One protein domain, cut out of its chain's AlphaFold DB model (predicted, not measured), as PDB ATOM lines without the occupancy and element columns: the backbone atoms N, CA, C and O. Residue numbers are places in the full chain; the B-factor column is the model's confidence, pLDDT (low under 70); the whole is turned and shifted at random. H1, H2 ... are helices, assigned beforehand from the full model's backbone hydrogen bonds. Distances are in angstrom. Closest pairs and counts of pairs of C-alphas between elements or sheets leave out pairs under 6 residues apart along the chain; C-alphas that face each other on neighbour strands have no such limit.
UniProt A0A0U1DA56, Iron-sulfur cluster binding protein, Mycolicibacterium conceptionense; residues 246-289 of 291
ATOM      1  N   ARG A 246     297.401 274.769 302.314       82.62
ATOM      2  CA  ARG A 246     297.230 275.346 303.655       82.62
ATOM      3  C   ARG A 246     297.336 274.323 304.789       82.62
ATOM      4  O   ARG A 246     297.645 274.719 305.904       82.62
ATOM      5  N   LEU A 247     297.063 273.041 304.519       83.62
ATOM      6  CA  LEU A 247     297.130 271.953 305.505       83.62
ATOM      7  C   LEU A 247     298.568 271.643 305.942       83.62
ATOM      8  O   LEU A 247     298.778 271.016 306.972       83.62
ATOM      9  N   ILE A 248     299.542 272.082 305.145       85.00
ATOM     10  CA  ILE A 248     300.973 271.859 305.354       85.00
ATOM     11  C   ILE A 248     301.642 273.146 305.881       85.00
ATOM     12  O   ILE A 248     302.824 273.150 306.216       85.00
ATOM     13  N   ALA A 249     300.898 274.255 305.979       84.94
ATOM     14  CA  ALA A 249     301.394 275.485 306.580       84.94
ATOM     15  C   ALA A 249     301.496 275.333 308.104       84.94
ATOM     16  O   ALA A 249     300.575 274.836 308.756       84.94
ATOM     17  N   GLY A 250     302.625 275.766 308.666       82.06
ATOM     18  CA  GLY A 250     302.848 275.771 310.107       82.06
ATOM     19  C   GLY A 250     302.000 276.822 310.831       82.06
ATOM     20  O   GLY A 250     301.253 277.586 310.218       82.06
ATOM     21  N   ARG A 251     302.161 276.893 312.158       80.06
ATOM     22  CA  ARG A 251     301.443 277.852 313.022       80.06
ATOM     23  C   ARG A 251     301.675 279.315 312.639       80.06
ATOM     24  O   ARG A 251     300.782 280.127 312.827       80.06
ATOM     25  N   ASP A 252     302.820 279.618 312.037       84.56
ATOM     26  CA  ASP A 252     303.186 280.972 311.613       84.56
ATOM     27  C   ASP A 252     302.628 281.343 310.228       84.56
ATOM     28  O   ASP A 252     303.101 282.290 309.605       84.56
ATOM     29  N   HIS A 253     301.647 280.588 309.711       86.12
ATOM     30  CA  HIS A 253     301.037 280.791 308.391       86.12
ATOM     31  C   HIS A 253     302.050 280.742 307.233       86.12
ATOM     32  O   HIS A 253     301.912 281.426 306.214       86.12
ATOM     33  N   ARG A 254     303.090 279.916 307.382       88.56
ATOM     34  CA  ARG A 254     304.173 279.749 306.405       88.56
ATOM     35  C   ARG A 254     304.553 278.281 306.264       88.56
ATOM     36  O   ARG A 254     304.465 277.507 307.216       88.56
ATOM     37  N   ILE A 255     304.981 277.907 305.064       88.00
ATOM     38  CA  ILE A 255     305.575 276.607 304.759       88.00
ATOM     39  C   ILE A 255     307.087 276.826 304.679       88.00
ATOM     40  O   ILE A 255     307.581 277.453 303.740       88.00
ATOM     41  N   THR A 256     307.802 276.337 305.691       86.75
ATOM     42  CA  THR A 256     309.252 276.535 305.870       86.75
ATOM     43  C   THR A 256     310.082 275.354 305.369       86.75
ATOM     44  O   THR A 256     311.278 275.493 305.144       86.75
ATOM     45  N   ALA A 257     309.465 274.188 305.164       88.19
ATOM     46  CA  ALA A 257     310.139 273.002 304.653       88.19
ATOM     47  C   ALA A 257     309.210 272.197 303.742       88.19
ATOM     48  O   ALA A 257     308.078 271.876 304.106       88.19
ATOM     49  N   LEU A 258     309.709 271.843 302.561       88.81
ATOM     50  CA  LEU A 258     309.070 270.905 301.640       88.81
ATOM     51  C   LEU A 258     310.046 269.781 301.281       88.81
ATOM     52  O   LEU A 258     311.257 269.995 301.332       88.81
ATOM     53  N   PRO A 259     309.557 268.588 300.897       87.94
ATOM     54  CA  PRO A 259     310.420 267.516 300.417       87.94
ATOM     55  C   PRO A 259     311.096 267.889 299.090       87.94
ATOM     56  O   PRO A 259     310.675 268.804 298.373       87.94
ATOM     57  N   TRP A 260     312.160 267.164 298.745       85.69
ATOM     58  CA  TRP A 260     312.805 267.299 297.439       85.69
ATOM     59  C   TRP A 260     311.785 267.016 296.316       85.69
ATOM     60  O   TRP A 260     311.019 266.061 296.442       85.69
ATOM     61  N   PRO A 261     311.740 267.809 295.227       85.25
ATOM     62  CA  PRO A 261     312.677 268.875 294.843       85.25
ATOM     63  C   PRO A 261     312.344 270.278 295.384       85.25
ATOM     64  O   PRO A 261     313.188 271.172 295.304       85.25
ATOM     65  N   ALA A 262     311.154 270.491 295.952       85.25
ATOM     66  CA  ALA A 262     310.709 271.796 296.460       85.25
ATOM     67  C   ALA A 262     311.495 272.279 297.699       85.25
ATOM     68  O   ALA A 262     311.506 273.476 298.009       85.25
ATOM     69  N   SER A 263     312.226 271.375 298.358       87.38
ATOM     70  CA  SER A 263     313.225 271.704 299.381       87.38
ATOM     71  C   SER A 263     314.254 272.735 298.904       87.38
ATOM     72  O   SER A 263     314.673 273.577 299.688       87.38
ATOM     73  N   LYS A 264     314.623 272.744 297.612       87.25
ATOM     74  CA  LYS A 264     315.577 273.724 297.054       87.25
ATOM     75  C   LYS A 264     315.085 275.170 297.170       87.25
ATOM     76  O   LYS A 264     315.893 276.073 297.356       87.25
ATOM     77  N   TRP A 265     313.775 275.393 297.067       84.62
ATOM     78  CA  TRP A 265     313.174 276.714 297.265       84.62
ATOM     79  C   TRP A 265     313.089 277.053 298.755       84.62
ATOM     80  O   TRP A 265     313.590 278.092 299.186       84.62
ATOM     81  N   THR A 266     312.517 276.139 299.545       89.44
ATOM     82  CA  THR A 266     312.306 276.328 300.993       89.44
ATOM     83  C   THR A 266     313.595 276.384 301.815       89.44
ATOM     84  O   THR A 266     313.593 276.938 302.904       89.44
ATOM     85  N   ALA A 267     314.730 275.954 301.257       88.75
ATOM     86  CA  ALA A 267     316.055 276.156 301.842       88.75
ATOM     87  C   ALA A 267     316.485 277.634 301.934       88.75
ATOM     88  O   ALA A 267     317.372 277.958 302.717       88.75
ATOM     89  N   SER A 268     315.900 278.525 301.123       88.56
ATOM     90  CA  SER A 268     316.247 279.958 301.114       88.56
ATOM     91  C   SER A 268     315.045 280.899 301.217       88.56
ATOM     92  O   SER A 268     315.232 282.097 301.438       88.56
ATOM     93  N   ARG A 269     313.818 280.397 301.027       89.12
ATOM     94  CA  ARG A 269     312.593 281.205 300.954       89.12
ATOM     95  C   ARG A 269     311.407 280.485 301.586       89.12
ATOM     96  O   ARG A 269     311.023 279.414 301.127       89.12
ATOM     97  N   ASP A 270     310.745 281.132 302.535       89.50
ATOM     98  CA  ASP A 270     309.467 280.643 303.057       89.50
ATOM     99  C   ASP A 270     308.338 280.868 302.046       89.50
ATOM    100  O   ASP A 270     308.271 281.918 301.395       89.50
ATOM    101  N   ILE A 271     307.405 279.920 301.956       87.81
ATOM    102  CA  ILE A 271     306.198 280.070 301.136       87.81
ATOM    103  C   ILE A 271     305.052 280.543 302.043       87.81
ATOM    104  O   ILE A 271     304.789 279.896 303.063       87.81
ATOM    105  N   PRO A 272     304.364 281.654 301.723       88.62
ATOM    106  CA  PRO A 272     303.201 282.085 302.495       88.62
ATOM    107  C   PRO A 272     302.079 281.042 302.403       88.62
ATOM    108  O   PRO A 272     301.924 280.380 301.375       88.62
ATOM    109  N   GLN A 273     301.290 280.892 303.470       88.81
ATOM    110  CA  GLN A 273     300.134 279.997 303.464       88.81
ATOM    111  C   GLN A 273     299.194 280.346 302.296       88.81
ATOM    112  O   GLN A 273     298.796 281.505 302.160       88.81
ATOM    113  N   PRO A 274     298.799 279.358 301.470       87.81
ATOM    114  CA  PRO A 274     297.811 279.575 300.421       87.81
ATOM    115  C   PRO A 274     296.481 280.112 300.979       87.81
ATOM    116  O   PRO A 274     296.048 279.669 302.049       87.81
ATOM    117  N   PRO A 275     295.801 281.030 300.266       86.38
ATOM    118  CA  PRO A 275     294.538 281.603 300.720       86.38
ATOM    119  C   PRO A 275     293.441 280.535 300.851       86.38
ATOM    120  O   PRO A 275     293.426 279.531 300.136       86.38
ATOM    121  N   ALA A 276     292.504 280.750 301.782       84.62
ATOM    122  CA  ALA A 276     291.441 279.789 302.090       84.62
ATOM    123  C   ALA A 276     290.423 279.609 300.952       84.62
ATOM    124  O   ALA A 276     289.821 278.540 300.838       84.62
ATOM    125  N   GLU A 277     290.251 280.639 300.127       87.81
ATOM    126  CA  GLU A 277     289.434 280.636 298.920       87.81
ATOM    127  C   GLU A 277     290.280 281.079 297.719       87.81
ATOM    128  O   GLU A 277     291.207 281.881 297.843       87.81
ATOM    129  N   THR A 278     289.978 280.523 296.549       88.88
ATOM    130  CA  THR A 278     290.577 280.951 295.277       88.88
ATOM    131  C   THR A 278     290.023 282.314 294.863       88.88
ATOM    132  O   THR A 278     288.910 282.673 295.250       88.88
ATOM    133  N   PHE A 279     290.745 283.050 294.009       88.69
ATOM    134  CA  PHE A 279     290.256 284.327 293.472       88.69
ATOM    135  C   PHE A 279     288.863 284.193 292.837       88.69
ATOM    136  O   PHE A 279     287.993 285.019 293.084       88.69
ATOM    137  N   ARG A 280     288.613 283.111 292.088       87.50
ATOM    138  CA  ARG A 280     287.308 282.842 291.463       87.50
ATOM    139  C   ARG A 280     286.191 282.606 292.480       87.50
ATOM    140  O   ARG A 280     285.084 283.091 292.281       87.50
ATOM    141  N   GLN A 281     286.474 281.879 293.565       88.69
ATOM    142  CA  GLN A 281     285.506 281.668 294.649       88.69
ATOM    143  C   GLN A 281     285.189 282.975 295.374       88.69
ATOM    144  O   GLN A 281     284.017 283.283 295.576       88.69
ATOM    145  N   TRP A 282     286.219 283.759 295.708       90.69
ATOM    146  CA  TRP A 282     286.053 285.082 296.303       90.69
ATOM    147  C   TRP A 282     285.228 286.005 295.397       90.69
ATOM    148  O   TRP A 282     284.293 286.652 295.869       90.69
ATOM    149  N   TRP A 283     285.532 286.026 294.094       90.25
ATOM    150  CA  TRP A 283     284.845 286.849 293.099       90.25
ATOM    151  C   TRP A 283     283.362 286.485 292.982       90.25
ATOM    152  O   TRP A 283     282.511 287.350 293.163       90.25
ATOM    153  N   SER A 284     283.046 285.201 292.784       89.88
ATOM    154  CA  SER A 284     281.665 284.698 292.741       89.88
ATOM    155  C   SER A 284     280.901 285.057 294.021       89.88
ATOM    156  O   SER A 284     279.849 285.690 293.969       89.88
ATOM    157  N   ARG A 285     281.488 284.790 295.195       91.00
ATOM    158  CA  ARG A 285     280.878 285.096 296.499       91.00
ATOM    159  C   ARG A 285     280.582 286.587 296.706       91.00
ATOM    160  O   ARG A 285     279.644 286.915 297.427       91.00
ATOM    161  N   THR A 286     281.399 287.483 296.150       91.81
ATOM    162  CA  THR A 286     281.295 288.936 296.383       91.81
ATOM    163  C   THR A 286     280.540 289.691 295.289       91.81
ATOM    164  O   THR A 286     280.000 290.754 295.586       91.81
ATOM    165  N   HIS A 287     280.466 289.158 294.065       85.19
ATOM    166  CA  HIS A 287     279.931 289.869 292.897       85.19
ATOM    167  C   HIS A 287     278.767 289.152 292.185       85.19
ATOM    168  O   HIS A 287     278.025 289.815 291.470       85.19
ATOM    169  N   GLU A 288     278.530 287.847 292.386       66.81
ATOM    170  CA  GLU A 288     277.399 287.137 291.741       66.81
ATOM    171  C   GLU A 288     276.078 287.216 292.538       66.81
ATOM    172  O   GLU A 288     275.076 286.644 292.128       66.81
ATOM    173  N   GLY A 289     276.047 287.955 293.655       57.25
ATOM    174  CA  GLY A 289     274.840 288.220 294.456       57.25
ATOM    175  C   GLY A 289     274.196 289.601 294.244       57.25
ATOM    176  O   GLY A 289     273.350 289.987 295.042       57.25
TER     177      GLY A 289
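AT A GLANCE: This is residues 246 to 289 of the 291 residues of the protein "Iron-sulfur cluster binding protein" of Mycolicibacterium conceptionense (UniProt A0A0U1DA56). There is little regular structure here: a long loop from residue 246 folds into a loose head with the short helix H1, and the chain then runs out as an arm that ends in helix H2. Residues 254 to 255 pair with 271 to 272, tying the loop to the arm's beginning. The printed part has 44 residues, of which 13 are in the two named helices, H1 then H2, with no named strand; the class is all helix. It is only just extended, close to loose, with a radius of gyration of the C-alphas of 14.2 A, spanning 43 by 21 by 15 A.

HOW THE PARTS SIT: Residues 254 to 255 are antiparallel to residues 271 to 272. H1, residues 263 to 266, and H2, residues 279 to 287, are apart. In H2 every O i to N i+4 pair is within hydrogen-bond range; H1 is too short for such a pair.

IN THESE COORDINATES: H1 begins at C-alpha 263 (313.225, 271.704, 299.381). H2 measures 11.7 A from first to last C-alpha and ends at C-alpha 287 (279.931, 289.869, 292.897).

THE WHOLE: The C-alphas farthest apart, those of Ala 267 and Gly 289, are 43.6 A apart. The link from H1 to H2 is long, 12 residues. The printed part has no cut; residues 288 to 289 have pLDDT under 70.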